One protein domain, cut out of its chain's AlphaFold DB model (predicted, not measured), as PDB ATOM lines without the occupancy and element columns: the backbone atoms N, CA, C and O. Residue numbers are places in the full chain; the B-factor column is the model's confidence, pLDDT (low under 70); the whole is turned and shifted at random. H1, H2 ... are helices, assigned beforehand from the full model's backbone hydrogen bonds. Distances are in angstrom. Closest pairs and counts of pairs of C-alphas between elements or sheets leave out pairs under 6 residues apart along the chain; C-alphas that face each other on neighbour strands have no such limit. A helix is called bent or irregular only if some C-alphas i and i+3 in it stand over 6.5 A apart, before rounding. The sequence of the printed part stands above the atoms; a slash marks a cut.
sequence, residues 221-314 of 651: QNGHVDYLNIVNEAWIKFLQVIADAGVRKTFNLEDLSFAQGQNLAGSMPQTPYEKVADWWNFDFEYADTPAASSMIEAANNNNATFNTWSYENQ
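Overview. This is residues 221 to 314 of the 651 residues of the protein "Hypothetical protein" of Rotaria sp. Silwood1 (UniProt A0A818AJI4). One long helix, H1, forms the backbone of the domain, and three shorter helices pack crosswise on successive stretches of it: H3 on residues 230 to 238, H2 on residues 237 to 245 and H5 on residues 241 to 249. The little helix H4 follows H3 and sits clear of H1, while residues 304 to 310, of which 304 to 307 belong to H5, stick out from the body. The printed part has 94 residues with five named helices, in the order H1, H2, H3, H4, H5, and no named strand; the class is all helix. It is compact, with a radius of gyration of the C-alphas of 13.7 A, and spans 47 by 32 by 21 A.

Along the chain. Find C-alpha 228 at (-6.690, 29.955, -11.433); from there H1, residues 228 to 250, runs 33.6 A to C-alpha 250 at (15.116, 29.637, -36.951). H2 is residues 258 to 264, 9.9 A long, and H3 is residues 272 to 281, 14.3 A. H4 is residues 283 to 286, 5.0 A. H5, residues 295 to 307, runs 16.4 A and ends at C-alpha 307, (4.654, 18.515, -28.628); it is neither bent nor irregular, but only just: C-alphas 304 and 307 are 6.1 A apart.

Arrangement. Start at the hub, H1, which touches three helices, H2, H3 and H5; over the 4 pairs of helices that touch in the domain, H2 and H5 among them, the packing is mostly crossed, with 0 pairs at a shallow tilt. With residues 230 to 238 alone it touches H3 at a steep tilt of 51 degrees, the same way; their closest C-alphas, of Val 231 and Ala 277, are 4.6 A apart. With residues 237 to 245 alone it touches H2, about perpendicular at 84 degrees; look at the closest C-alphas, of Val 241 and Gly 261, 5.6 A apart. With residues 241 to 249 alone it touches H5, about perpendicular at 73 degrees, and the closest C-alphas, of Ile 242 and Ala 299, are 4.9 A apart. H5, with residues 295 to 298 alone, also touches H2, about perpendicular at 77 degrees; the closest C-alphas, of Phe 258 and Met 295, are 4.1 A apart. H4 and H5 are close but not clearly touching, with the closest C-alphas, of Tyr 286 and Ala 298, 8.0 A apart. H3 and H4 meet only through their link. H1 and H4, H2 and H4, H3 and H5, and H2 and H3 are apart. In H1, H2, H3 and H5 every O i to N i+4 pair is within hydrogen-bond range; H4 is too short for such a pair, and its 1 pair of O i to N i+3 is not within range.

Size, cuts and confidence. Look for the two C-alphas farthest apart at Asn 222 and Phe 251, 47.7 A from each other. The printed part has no cut. The link from H3 to H4 is tight, and those from H1 to H2, H2 to H3 and H4 to H5 are short. The mean pLDDT of the printed part is 96.6, and no printed residue of this model is under 70.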
ATOM      1  N   GLN A 221      -1.793  32.690   2.505       96.75
ATOM      2  CA  GLN A 221      -1.649  32.715   3.962       96.75
ATOM      3  C   GLN A 221      -2.972  32.812   4.752       96.75
ATOM      4  O   GLN A 221      -2.948  32.628   5.968       96.75
ATOM      5  N   ASN A 222      -4.097  33.104   4.094       97.12
ATOM      6  CA  ASN A 222      -5.421  33.258   4.699       97.12
ATOM      7  C   ASN A 222      -6.364  32.080   4.392       97.12
ATOM      8  O   ASN A 222      -7.515  32.090   4.834       97.12
ATOM      9  N   GLY A 223      -5.899  31.073   3.647       97.62
ATOM     10  CA  GLY A 223      -6.667  29.886   3.290       97.62
ATOM     11  C   GLY A 223      -6.917  29.792   1.790       97.62
ATOM     12  O   GLY A 223      -6.046  30.086   0.978       97.62
ATOM     13  N   HIS A 224      -8.095  29.300   1.409       97.75
ATOM     14  CA  HIS A 224      -8.449  29.108   0.005       97.75
ATOM     15  C   HIS A 224      -8.743  30.445  -0.688       97.75
ATOM     16  O   HIS A 224      -9.600  31.203  -0.232       97.75
ATOM     17  N   VAL A 225      -8.094  30.687  -1.826       98.00
ATOM     18  CA  VAL A 225      -8.321  31.849  -2.692       98.00
ATOM     19  C   VAL A 225      -8.186  31.411  -4.143       98.00
ATOM     20  O   VAL A 225      -7.205  30.770  -4.502       98.00
ATOM     21  N   ASP A 226      -9.167  31.746  -4.980       98.00
ATOM     22  CA  ASP A 226      -9.154  31.358  -6.389       98.00
ATOM     23  C   ASP A 226      -8.393  32.378  -7.245       98.00
ATOM     24  O   ASP A 226      -8.855  33.497  -7.469       98.00
ATOM     25  N   TYR A 227      -7.218  31.972  -7.725       98.38
ATOM     26  CA  TYR A 227      -6.417  32.695  -8.716       98.38
ATOM     27  C   TYR A 227      -6.081  31.832  -9.947       98.38
ATOM     28  O   TYR A 227      -5.055  32.031 -10.601       98.38
ATOM     29  N   LEU A 228      -6.928  30.851 -10.290       98.31
ATOM     30  CA  LEU A 228      -6.690  29.955 -11.433       98.31
ATOM     31  C   LEU A 228      -6.628  30.694 -12.779       98.31
ATOM     32  O   LEU A 228      -5.912  30.271 -13.685       98.31
ATOM     33  N   ASN A 229      -7.319  31.828 -12.914       98.25
ATOM     34  CA  ASN A 229      -7.196  32.694 -14.088       98.25
ATOM     35  C   ASN A 229      -5.752  33.189 -14.290       98.25
ATOM     36  O   ASN A 229      -5.255  33.138 -15.409       98.25
ATOM     37  N   ILE A 230      -5.056  33.569 -13.213       98.50
ATOM     38  CA  ILE A 230      -3.653  34.010 -13.257       98.50
ATOM     39  C   ILE A 230      -2.739  32.845 -13.664       98.50
ATOM     40  O   ILE A 230      -1.814  33.025 -14.456       98.50
ATOM     41  N   VAL A 231      -3.023  31.629 -13.181       98.38
ATOM     42  CA  VAL A 231      -2.293  30.408 -13.577       98.38
ATOM     43  C   VAL A 231      -2.435  30.137 -15.078       98.38
ATOM     44  O   VAL A 231      -1.436  29.878 -15.752       98.38
ATOM     45  N   ASN A 232      -3.652  30.257 -15.611       98.00
ATOM     46  CA  ASN A 232      -3.942  30.057 -17.032       98.00
ATOM     47  C   ASN A 232      -3.337  31.156 -17.918       98.00
ATOM     48  O   ASN A 232      -2.811  30.867 -18.993       98.00
ATOM     49  N   GLU A 233      -3.365  32.414 -17.476       97.88
ATOM     50  CA  GLU A 233      -2.701  33.516 -18.177       97.88
ATOM     51  C   GLU A 233      -1.183  33.304 -18.241       97.88
ATOM     52  O   GLU A 233      -0.583  33.448 -19.310       97.88
ATOM     53  N   ALA A 234      -0.563  32.877 -17.135       98.00
ATOM     54  CA  ALA A 234       0.855  32.529 -17.103       98.00
ATOM     55  C   ALA A 234       1.188  31.364 -18.053       98.00
ATOM     56  O   ALA A 234       2.210  31.415 -18.739       98.00
ATOM     57  N   TRP A 235       0.310  30.363 -18.169       97.38
ATOM     58  CA  TRP A 235       0.460  29.268 -19.135       97.38
ATOM     59  C   TRP A 235       0.427  29.752 -20.591       97.38
ATOM     60  O   TRP A 235       1.270  29.367 -21.404       97.38
ATOM     61  N   ILE A 236      -0.492  30.659 -20.935       97.62
ATOM     62  CA  ILE A 236      -0.545  31.262 -22.278       97.62
ATOM     63  C   ILE A 236       0.762  32.007 -22.578       97.62
ATOM     64  O   ILE A 236       1.314  31.881 -23.674       97.62
ATOM     65  N   LYS A 237       1.289  32.753 -21.600       97.75
ATOM     66  CA  LYS A 237       2.575  33.451 -21.732       97.75
ATOM     67  C   LYS A 237       3.744  32.483 -21.871       97.75
ATOM     68  O   LYS A 237       4.605  32.719 -22.713       97.75
ATOM     69  N   PHE A 238       3.751  31.383 -21.123       97.81
ATOM     70  CA  PHE A 238       4.727  30.309 -21.288       97.81
ATOM     71  C   PHE A 238       4.724  29.794 -22.735       97.81
ATOM     72  O   PHE A 238       5.762  29.834 -23.392       97.81
ATOM     73  N   LEU A 239       3.564  29.416 -23.282       97.12
ATOM     74  CA  LEU A 239       3.453  28.928 -24.663       97.12
ATOM     75  C   LEU A 239       3.901  29.963 -25.706       97.12
ATOM     76  O   LEU A 239       4.534  29.599 -26.700       97.12
ATOM     77  N   GLN A 240       3.620  31.249 -25.476       97.69
ATOM     78  CA  GLN A 240       4.108  32.329 -26.334       97.69
ATOM     79  C   GLN A 240       5.644  32.375 -26.356       97.69
ATOM     80  O   GLN A 240       6.238  32.427 -27.430       97.69
ATOM     81  N   VAL A 241       6.295  32.268 -25.193       98.31
ATOM     82  CA  VAL A 241       7.765  32.224 -25.093       98.31
ATOM     83  C   VAL A 241       8.336  31.006 -25.823       98.31
ATOM     84  O   VAL A 241       9.332  31.137 -26.535       98.31
ATOM     85  N   ILE A 242       7.697  29.837 -25.717       97.50
ATOM     86  CA  ILE A 242       8.102  28.627 -26.454       97.50
ATOM     87  C   ILE A 242       8.037  28.856 -27.974       97.50
ATOM     88  O   ILE A 242       8.961  28.473 -28.698       97.50
ATOM     89  N   ALA A 243       6.979  29.507 -28.468       96.25
ATOM     90  CA  ALA A 243       6.841  29.842 -29.884       96.25
ATOM     91  C   ALA A 243       7.908  30.854 -30.344       96.25
ATOM     92  O   ALA A 243       8.581  30.634 -31.357       96.25
ATOM     93  N   ASP A 244       8.127  31.916 -29.564       97.19
ATOM     94  CA  ASP A 244       9.123  32.952 -29.851       97.19
ATOM     95  C   ASP A 244      10.550  32.381 -29.860       97.19
ATOM     96  O   ASP A 244      11.375  32.759 -30.695       97.19
ATOM     97  N   ALA A 245      10.848  31.410 -28.993       96.56
ATOM     98  CA  ALA A 245      12.125  30.702 -28.982       96.56
ATOM     99  C   ALA A 245      12.377  29.953 -30.303       96.56
ATOM    100  O   ALA A 245      13.494  29.968 -30.829       96.56
ATOM    101  N   GLY A 246      11.332  29.351 -30.880       93.31
ATOM    102  CA  GLY A 246      11.388  28.701 -32.191       93.31
ATOM    103  C   GLY A 246      11.739  29.679 -33.316       93.31
ATOM    104  O   GLY A 246      12.570  29.368 -34.176       93.31
ATOM    105  N   VAL A 247      11.183  30.894 -33.273       93.81
ATOM    106  CA  VAL A 247      11.535  31.983 -34.200       93.81
ATOM    107  C   VAL A 247      13.005  32.369 -34.031       93.81
ATOM    108  O   VAL A 247      13.750  32.382 -35.014       93.81
ATOM    109  N   ARG A 248      13.462  32.603 -32.792       93.56
ATOM    110  CA  ARG A 248      14.869  32.952 -32.512       93.56
ATOM    111  C   ARG A 248      15.837  31.906 -33.047       93.56
ATOM    112  O   ARG A 248      16.797  32.258 -33.729       93.56
ATOM    113  N   LYS A 249      15.551  30.626 -32.797       90.31
ATOM    114  CA  LYS A 249      16.356  29.507 -33.296       90.31
ATOM    115  C   LYS A 249      16.385  29.465 -34.825       90.31
ATOM    116  O   LYS A 249      17.456  29.309 -35.404       90.31
ATOM    117  N   THR A 250      15.238  29.654 -35.479       91.88
ATOM    118  CA  THR A 250      15.116  29.637 -36.951       91.88
ATOM    119  C   THR A 250      15.956  30.732 -37.611       91.88
ATOM    120  O   THR A 250      16.610  30.486 -38.622       91.88
ATOM    121  N   PHE A 251      15.988  31.925 -37.016       93.12
ATOM    122  CA  PHE A 251      16.771  33.057 -37.517       93.12
ATOM    123  C   PHE A 251      18.190  33.139 -36.935       93.12
ATOM    124  O   PHE A 251      18.897  34.111 -37.198       93.12
ATOM    125  N   ASN A 252      18.627  32.122 -36.182       88.88
ATOM    126  CA  ASN A 252      19.944  32.063 -35.547       88.88
ATOM    127  C   ASN A 252      20.263  33.327 -34.716       88.88
ATOM    128  O   ASN A 252      21.357  33.890 -34.808       88.88
ATOM    129  N   LEU A 253      19.275  33.786 -33.944       91.88
ATOM    130  CA  LEU A 253      19.414  34.889 -32.993       91.88
ATOM    131  C   LEU A 253      20.063  34.410 -31.693       91.88
ATOM    132  O   LEU A 253      20.025  33.223 -31.363       91.88
ATOM    133  N   GLU A 254      20.633  35.347 -30.940       92.06
ATOM    134  CA  GLU A 254      21.176  35.076 -29.616       92.06
ATOM    135  C   GLU A 254      20.094  34.563 -28.651       92.06
ATOM    136  O   GLU A 254      18.939  35.025 -28.650       92.06
ATOM    137  N   ASP A 255      20.502  33.604 -27.820       94.81
ATOM    138  CA  ASP A 255      19.672  33.062 -26.752       94.81
ATOM    139  C   ASP A 255      19.447  34.098 -25.643       94.81
ATOM    140  O   ASP A 255      20.236  35.025 -25.444       94.81
ATOM    141  N   LEU A 256      18.349  33.919 -24.917       96.88
ATOM    142  CA  LEU A 256      17.960  34.715 -23.763       96.88
ATOM    143  C   LEU A 256      17.736  33.795 -22.561       96.88
ATOM    144  O   LEU A 256      17.641  32.576 -22.692       96.88
ATOM    145  N   SER A 257      17.623  34.369 -21.369       98.00
ATOM    146  CA  SER A 257      16.960  33.653 -20.277       98.00
ATOM    147  C   SER A 257      15.468  33.517 -20.574       98.00
ATOM    148  O   SER A 257      14.878  34.367 -21.251       98.00
ATOM    149  N   PHE A 258      14.831  32.475 -20.047       98.38
ATOM    150  CA  PHE A 258      13.390  32.298 -20.190       98.38
ATOM    151  C   PHE A 258      12.623  33.492 -19.592       98.38
ATOM    152  O   PHE A 258      11.674  33.970 -20.208       98.38
ATOM    153  N   ALA A 259      13.110  34.069 -18.485       98.19
ATOM    154  CA  ALA A 259      12.565  35.298 -17.893       98.19
ATOM    155  C   ALA A 259      12.609  36.498 -18.852       98.19
ATOM    156  O   ALA A 259      11.651  37.258 -18.956       98.19
ATOM    157  N   GLN A 260      13.706  36.686 -19.589       98.12
ATOM    158  CA  GLN A 260      13.771  37.740 -20.607       98.12
ATOM    159  C   GLN A 260      12.770  37.488 -21.741       98.12
ATOM    160  O   GLN A 260      12.158  38.437 -22.225       98.12
ATOM    161  N   GLY A 261      12.570  36.226 -22.134       97.88
ATOM    162  CA  GLY A 261      11.505  35.837 -23.058       97.88
ATOM    163  C   GLY A 261      10.116  36.205 -22.528       97.88
ATOM    164  O   GLY A 261       9.331  36.829 -23.239       97.88
ATOM    165  N   GLN A 262       9.838  35.904 -21.258       98.25
ATOM    166  CA  GLN A 262       8.584  36.263 -20.588       98.25
ATOM    167  C   GLN A 262       8.361  37.778 -20.566       98.25
ATOM    168  O   GLN A 262       7.281  38.235 -20.940       98.25
ATOM    169  N   ASN A 263       9.392  38.560 -20.239       98.06
ATOM    170  CA  ASN A 263       9.312  40.020 -20.246       98.06
ATOM    171  C   ASN A 263       8.961  40.562 -21.642       98.06
ATOM    172  O   ASN A 263       8.124  41.455 -21.760       98.06
ATOM    173  N   LEU A 264       9.555  40.003 -22.705       97.25
ATOM    174  CA  LEU A 264       9.233  40.362 -24.093       97.25
ATOM    175  C   LEU A 264       7.799  39.968 -24.483       97.25
ATOM    176  O   LEU A 264       7.156  40.687 -25.244       97.25
ATOM    177  N   ALA A 265       7.277  38.879 -23.917       96.44
ATOM    178  CA  ALA A 265       5.878  38.474 -24.049       96.44
ATOM    179  C   ALA A 265       4.916  39.288 -23.152       96.44
ATOM    180  O   ALA A 265       3.701  39.061 -23.176       96.44
ATOM    181  N   GLY A 266       5.425  40.242 -22.363       95.94
ATOM    182  CA  GLY A 266       4.643  41.080 -21.453       95.94
ATOM    183  C   GLY A 266       4.255  40.395 -20.138       95.94
ATOM    184  O   GLY A 266       3.267  40.791 -19.530       95.94
ATOM    185  N   SER A 267       4.989  39.365 -19.713       96.19
ATOM    186  CA  SER A 267       4.814  38.683 -18.427       96.19
ATOM    187  C   SER A 267       5.962  39.034 -17.482       96.19
ATOM    188  O   SER A 267       7.106  38.667 -17.736       96.19
ATOM    189  N   MET A 268       5.662  39.762 -16.404       96.56
ATOM    190  CA  MET A 268       6.629  40.189 -15.383       96.56
ATOM    191  C   MET A 268       6.037  39.966 -13.981       96.56
ATOM    192  O   MET A 268       5.582  40.935 -13.372       96.56
ATOM    193  N   PRO A 269       6.023  38.727 -13.454       96.25
ATOM    194  CA  PRO A 269       5.343  38.391 -12.199       96.25
ATOM    195  C   PRO A 269       5.750  39.278 -11.006       96.25
ATOM    196  O   PRO A 269       6.912  39.267 -10.592       96.25
ATOM    197  N   GLN A 270       4.805  40.025 -10.419       95.31
ATOM    198  CA  GLN A 270       5.062  40.920  -9.276       95.31
ATOM    199  C   GLN A 270       4.378  40.442  -7.997       95.31
ATOM    200  O   GLN A 270       4.987  40.424  -6.919       95.31
ATOM    201  N   THR A 271       3.116  40.043  -8.117       98.06
ATOM    202  CA  THR A 271       2.286  39.600  -6.996       98.06
ATOM    203  C   THR A 271       2.640  38.171  -6.565       98.06
ATOM    204  O   THR A 271       3.208  37.408  -7.354       98.06
ATOM    205  N   PRO A 272       2.306  37.764  -5.325       98.44
ATOM    206  CA  PRO A 272       2.457  36.375  -4.880       98.44
ATOM    207  C   PRO A 272       1.780  35.366  -5.819       98.44
ATOM    208  O   PRO A 272       2.366  34.335  -6.146       98.44
ATOM    209  N   TYR A 273       0.585  35.704  -6.319       98.69
ATOM    210  CA  TYR A 273      -0.188  34.855  -7.228       98.69
ATOM    211  C   TYR A 273       0.491  34.686  -8.587       98.69
ATOM    212  O   TYR A 273       0.649  33.563  -9.056       98.69
ATOM    213  N   GLU A 274       0.965  35.775  -9.200       98.38
ATOM    214  CA  GLU A 274       1.699  35.695 -10.469       98.38
ATOM    215  C   GLU A 274       3.012  34.922 -10.305       98.38
ATOM    216  O   GLU A 274       3.378  34.131 -11.169       98.38
ATOM    217  N   LYS A 275       3.727  35.117  -9.187       98.38
ATOM    218  CA  LYS A 275       4.997  34.427  -8.915       98.38
ATOM    219  C   LYS A 275       4.812  32.925  -8.752       98.38
ATOM    220  O   LYS A 275       5.647  32.169  -9.248       98.38
ATOM    221  N   VAL A 276       3.762  32.486  -8.054       98.62
ATOM    222  CA  VAL A 276       3.479  31.053  -7.901       98.62
ATOM    223  C   VAL A 276       2.883  30.450  -9.176       98.62
ATOM    224  O   VAL A 276       3.193  29.309  -9.498       98.62
ATOM    225  N   ALA A 277       2.097  31.214  -9.942       98.56
ATOM    226  CA  ALA A 277       1.622  30.811 -11.265       98.56
ATOM    227  C   ALA A 277       2.789  30.597 -12.243       98.56
ATOM    228  O   ALA A 277       2.831  29.599 -12.957       98.56
ATOM    229  N   ASP A 278       3.765  31.501 -12.244       98.44
ATOM    230  CA  ASP A 278       5.001  31.360 -13.012       98.44
ATOM    231  C   ASP A 278       5.837  30.157 -12.541       98.44
ATOM    232  O   ASP A 278       6.273  29.345 -13.354       98.44
ATOM    233  N   TRP A 279       5.980  29.973 -11.222       98.50
ATOM    234  CA  TRP A 279       6.654  28.805 -10.643       98.50
ATOM    235  C   TRP A 279       5.989  27.485 -11.066       98.50
ATOM    236  O   TRP A 279       6.674  26.541 -11.452       98.50
ATOM    237  N   TRP A 280       4.655  27.420 -11.039       98.38
ATOM    238  CA  TRP A 280       3.878  26.245 -11.444       98.38
ATOM    239  C   TRP A 280       4.097  25.879 -12.914       98.38
ATOM    240  O   TRP A 280       4.239  24.704 -13.239       98.38
ATOM    241  N   ASN A 281       4.162  26.880 -13.792       97.81
ATOM    242  CA  ASN A 281       4.310  26.671 -15.230       97.81
ATOM    243  C   ASN A 281       5.769  26.476 -15.684       97.81
ATOM    244  O   ASN A 281       5.991  26.109 -16.837       97.81
ATOM    245  N   PHE A 282       6.760  26.726 -14.819       98.38
ATOM    246  CA  PHE A 282       8.174  26.640 -15.183       98.38
ATOM    247  C   PHE A 282       9.003  25.811 -14.193       98.38
ATOM    248  O   PHE A 282       9.435  24.703 -14.510       98.38
ATOM    249  N   ASP A 283       9.225  26.319 -12.983       98.44
ATOM    250  CA  ASP A 283      10.098  25.709 -11.975       98.44
ATOM    251  C   ASP A 283       9.658  24.309 -11.565       98.44
ATOM    252  O   ASP A 283      10.501  23.470 -11.252       98.44
ATOM    253  N   PHE A 284       8.352  24.043 -11.573       98.00
ATOM    254  CA  PHE A 284       7.828  22.717 -11.272       98.00
ATOM    255  C   PHE A 284       8.354  21.639 -12.238       98.00
ATOM    256  O   PHE A 284       8.528  20.495 -11.827       98.00
ATOM    257  N   GLU A 285       8.655  21.995 -13.488       97.00
ATOM    258  CA  GLU A 285       9.224  21.081 -14.483       97.00
ATOM    259  C   GLU A 285      10.760  21.176 -14.504       97.00
ATOM    260  O   GLU A 285      11.468  20.176 -14.373       97.00
ATOM    261  N   TYR A 286      11.305  22.392 -14.586       97.19
ATOM    262  CA  TYR A 286      12.742  22.613 -14.814       97.19
ATOM    263  C   TYR A 286      13.588  22.687 -13.535       97.19
ATOM    264  O   TYR A 286      14.812  22.789 -13.613       97.19
ATOM    265  N   ALA A 287      12.949  22.622 -12.363       97.56
ATOM    266  CA  ALA A 287      13.556  22.737 -11.037       97.56
ATOM    267  C   ALA A 287      14.441  23.971 -10.836       97.56
ATOM    268  O   ALA A 287      15.290  23.972  -9.951       97.56
ATOM    269  N   ASP A 288      14.246  25.031 -11.612       96.75
ATOM    270  CA  ASP A 288      15.018  26.266 -11.540       96.75
ATOM    271  C   ASP A 288      14.192  27.439 -12.054       96.75
ATOM    272  O   ASP A 288      13.171  27.247 -12.714       96.75
ATOM    273  N   THR A 289      14.658  28.654 -11.789       96.81
ATOM    274  CA  THR A 289      13.919  29.861 -12.164       96.81
ATOM    275  C   THR A 289      14.011  30.154 -13.667       96.81
ATOM    276  O   THR A 289      15.049  29.883 -14.283       96.81
ATOM    277  N   PRO A 290      13.012  30.836 -14.259       97.88
ATOM    278  CA  PRO A 290      13.086  31.295 -15.645       97.88
ATOM    279  C   PRO A 290      14.318  32.158 -15.945       97.88
ATOM    280  O   PRO A 290      14.818  32.176 -17.067       97.88
ATOM    281  N   ALA A 291      14.833  32.884 -14.948       96.94
ATOM    282  CA  ALA A 291      16.003  33.744 -15.100       96.94
ATOM    283  C   ALA A 291      17.317  32.956 -15.219       96.94
ATOM    284  O   ALA A 291      18.265  33.439 -15.836       96.94
ATOM    285  N   ALA A 292      17.376  31.754 -14.643       96.06
ATOM    286  CA  ALA A 292      18.551  30.887 -14.682       96.06
ATOM    287  C   ALA A 292      18.567  29.943 -15.898       96.06
ATOM    288  O   ALA A 292      19.620  29.406 -16.240       96.06
ATOM    289  N   SER A 293      17.422  29.758 -16.556       97.62
ATOM    290  CA  SER A 293      17.244  28.807 -17.654       97.62
ATOM    291  C   SER A 293      17.308  29.470 -19.026       97.62
ATOM    292  O   SER A 293      16.788  30.566 -19.228       97.62
ATOM    293  N   SER A 294      17.893  28.770 -19.996       97.50
ATOM    294  CA  SER A 294      17.864  29.143 -21.413       97.50
ATOM    295  C   SER A 294      16.433  29.166 -21.959       97.50
ATOM    296  O   SER A 294      15.664  28.227 -21.749       97.50
ATOM    297  N   MET A 295      16.095  30.209 -22.719       97.25
ATOM    298  CA  MET A 295      14.830  30.308 -23.447       97.25
ATOM    299  C   MET A 295      14.772  29.270 -24.575       97.25
ATOM    300  O   MET A 295      13.795  28.527 -24.682       97.25
ATOM    301  N   ILE A 296      15.814  29.205 -25.412       95.81
ATOM    302  CA  ILE A 296      15.857  28.301 -26.569       95.81
ATOM    303  C   ILE A 296      15.886  26.838 -26.133       95.81
ATOM    304  O   ILE A 296      15.177  26.016 -26.716       95.81
ATOM    305  N   GLU A 297      16.692  26.491 -25.134       95.44
ATOM    306  CA  GLU A 297      16.890  25.091 -24.763       95.44
ATOM    307  C   GLU A 297      15.739  24.548 -23.915       95.44
ATOM    308  O   GLU A 297      15.302  23.426 -24.169       95.44
ATOM    309  N   ALA A 298      15.139  25.353 -23.027       96.56
ATOM    310  CA  ALA A 298      13.886  24.971 -22.368       96.56
ATOM    311  C   ALA A 298      12.754  24.769 -23.391       96.56
ATOM    312  O   ALA A 298      12.012  23.791 -23.308       96.56
ATOM    313  N   ALA A 299      12.663  25.630 -24.413       96.62
ATOM    314  CA  ALA A 299      11.679  25.474 -25.481       96.62
ATOM    315  C   ALA A 299      11.916  24.234 -26.348       96.62
ATOM    316  O   ALA A 299      10.968  23.521 -26.675       96.62
ATOM    317  N   ASN A 300      13.169  23.948 -26.715       94.94
ATOM    318  CA  ASN A 300      13.522  22.724 -27.436       94.94
ATOM    319  C   ASN A 300      13.115  21.486 -26.637       94.94
ATOM    320  O   ASN A 300      12.489  20.585 -27.186       94.94
ATOM    321  N   ASN A 301      13.438  21.482 -25.348       95.88
ATOM    322  CA  ASN A 301      13.139  20.402 -24.427       95.88
ATOM    323  C   ASN A 301      11.624  20.172 -24.253       95.88
ATOM    324  O   ASN A 301      11.142  19.042 -24.388       95.88
ATOM    325  N   ASN A 302      10.863  21.256 -24.058       96.81
ATOM    326  CA  ASN A 302       9.405  21.217 -23.977       96.81
ATOM    327  C   ASN A 302       8.785  20.656 -25.264       96.81
ATOM    328  O   ASN A 302       8.010  19.702 -25.229       96.81
ATOM    329  N   ASN A 303       9.180  21.209 -26.415       95.31
ATOM    330  CA  ASN A 303       8.672  20.790 -27.717       95.31
ATOM    331  C   ASN A 303       8.995  19.319 -27.998       95.31
ATOM    332  O   ASN A 303       8.127  18.561 -28.433       95.31
ATOM    333  N   ALA A 304      10.236  18.905 -27.737       95.25
ATOM    334  CA  ALA A 304      10.683  17.551 -28.011       95.25
ATOM    335  C   ALA A 304       9.942  16.516 -27.158       95.25
ATOM    336  O   ALA A 304       9.636  15.444 -27.678       95.25
ATOM    337  N   THR A 305       9.624  16.825 -25.897       94.38
ATOM    338  CA  THR A 305       8.889  15.913 -25.005       94.38
ATOM    339  C   THR A 305       7.377  15.986 -25.233       94.38
ATOM    340  O   THR A 305       6.739  14.976 -25.540       94.38
ATOM    341  N   PHE A 306       6.784  17.174 -25.118       95.19
ATOM    342  CA  PHE A 306       5.331  17.319 -25.029       95.19
ATOM    343  C   PHE A 306       4.651  17.526 -26.386       95.19
ATOM    344  O   PHE A 306       3.617  16.910 -26.647       95.19
ATOM    345  N   ASN A 307       5.240  18.312 -27.294       92.12
ATOM    346  CA  ASN A 307       4.654  18.515 -28.628       92.12
ATOM    347  C   ASN A 307       4.880  17.309 -29.553       92.12
ATOM    348  O   ASN A 307       4.017  16.995 -30.377       92.12
ATOM    349  N   THR A 308       6.003  16.597 -29.408       92.19
ATOM    350  CA  THR A 308       6.247  15.351 -30.154       92.19
ATOM    351  C   THR A 308       5.338  14.224 -29.680       92.19
ATOM    352  O   THR A 308       4.693  13.578 -30.510       92.19
ATOM    353  N   TRP A 309       5.268  13.970 -28.366       93.75
ATOM    354  CA  TRP A 309       4.467  12.874 -27.822       93.75
ATOM    355  C   TRP A 309       3.114  13.352 -27.321       93.75
ATOM    356  O   TRP A 309       2.112  13.093 -27.973       93.75
ATOM    357  N   SER A 310       3.041  13.996 -26.163       95.06
ATOM    358  CA  SER A 310       1.777  14.469 -25.591       95.06
ATOM    359  C   SER A 310       2.046  15.356 -24.380       95.06
ATOM    360  O   SER A 310       3.083  15.203 -23.750       95.06
ATOM    361  N   TYR A 311       1.085  16.187 -23.977       93.94
ATOM    362  CA  TYR A 311       1.072  16.792 -22.634       93.94
ATOM    363  C   TYR A 311       0.530  15.837 -21.556       93.94
ATOM    364  O   TYR A 311       0.527  16.161 -20.373       93.94
ATOM    365  N   GLU A 312       0.070  14.642 -21.943       95.44
ATOM    366  CA  GLU A 312      -0.374  13.627 -20.991       95.44
ATOM    367  C   GLU A 312       0.811  13.016 -20.234       95.44
ATOM    368  O   GLU A 312       1.715  12.432 -20.842       95.44
ATOM    369  N   ASN A 313       0.733  13.070 -18.902       97.38
ATOM    370  CA  ASN A 313       1.734  12.532 -17.987       97.38
ATOM    371  C   ASN A 313       1.118  11.449 -17.091       97.38
ATOM    372  O   ASN A 313       0.003  11.597 -16.585       97.38
ATOM    373  N   GLN A 314       1.854  10.358 -16.879       97.88
ATOM    374  CA  GLN A 314       1.398   9.215 -16.079       97.88
ATOM    375  C   GLN A 314       2.247   9.082 -14.819       97.88
ATOM    376  O   GLN A 314       3.442   8.800 -14.893       97.88
TER     377      GLN A 314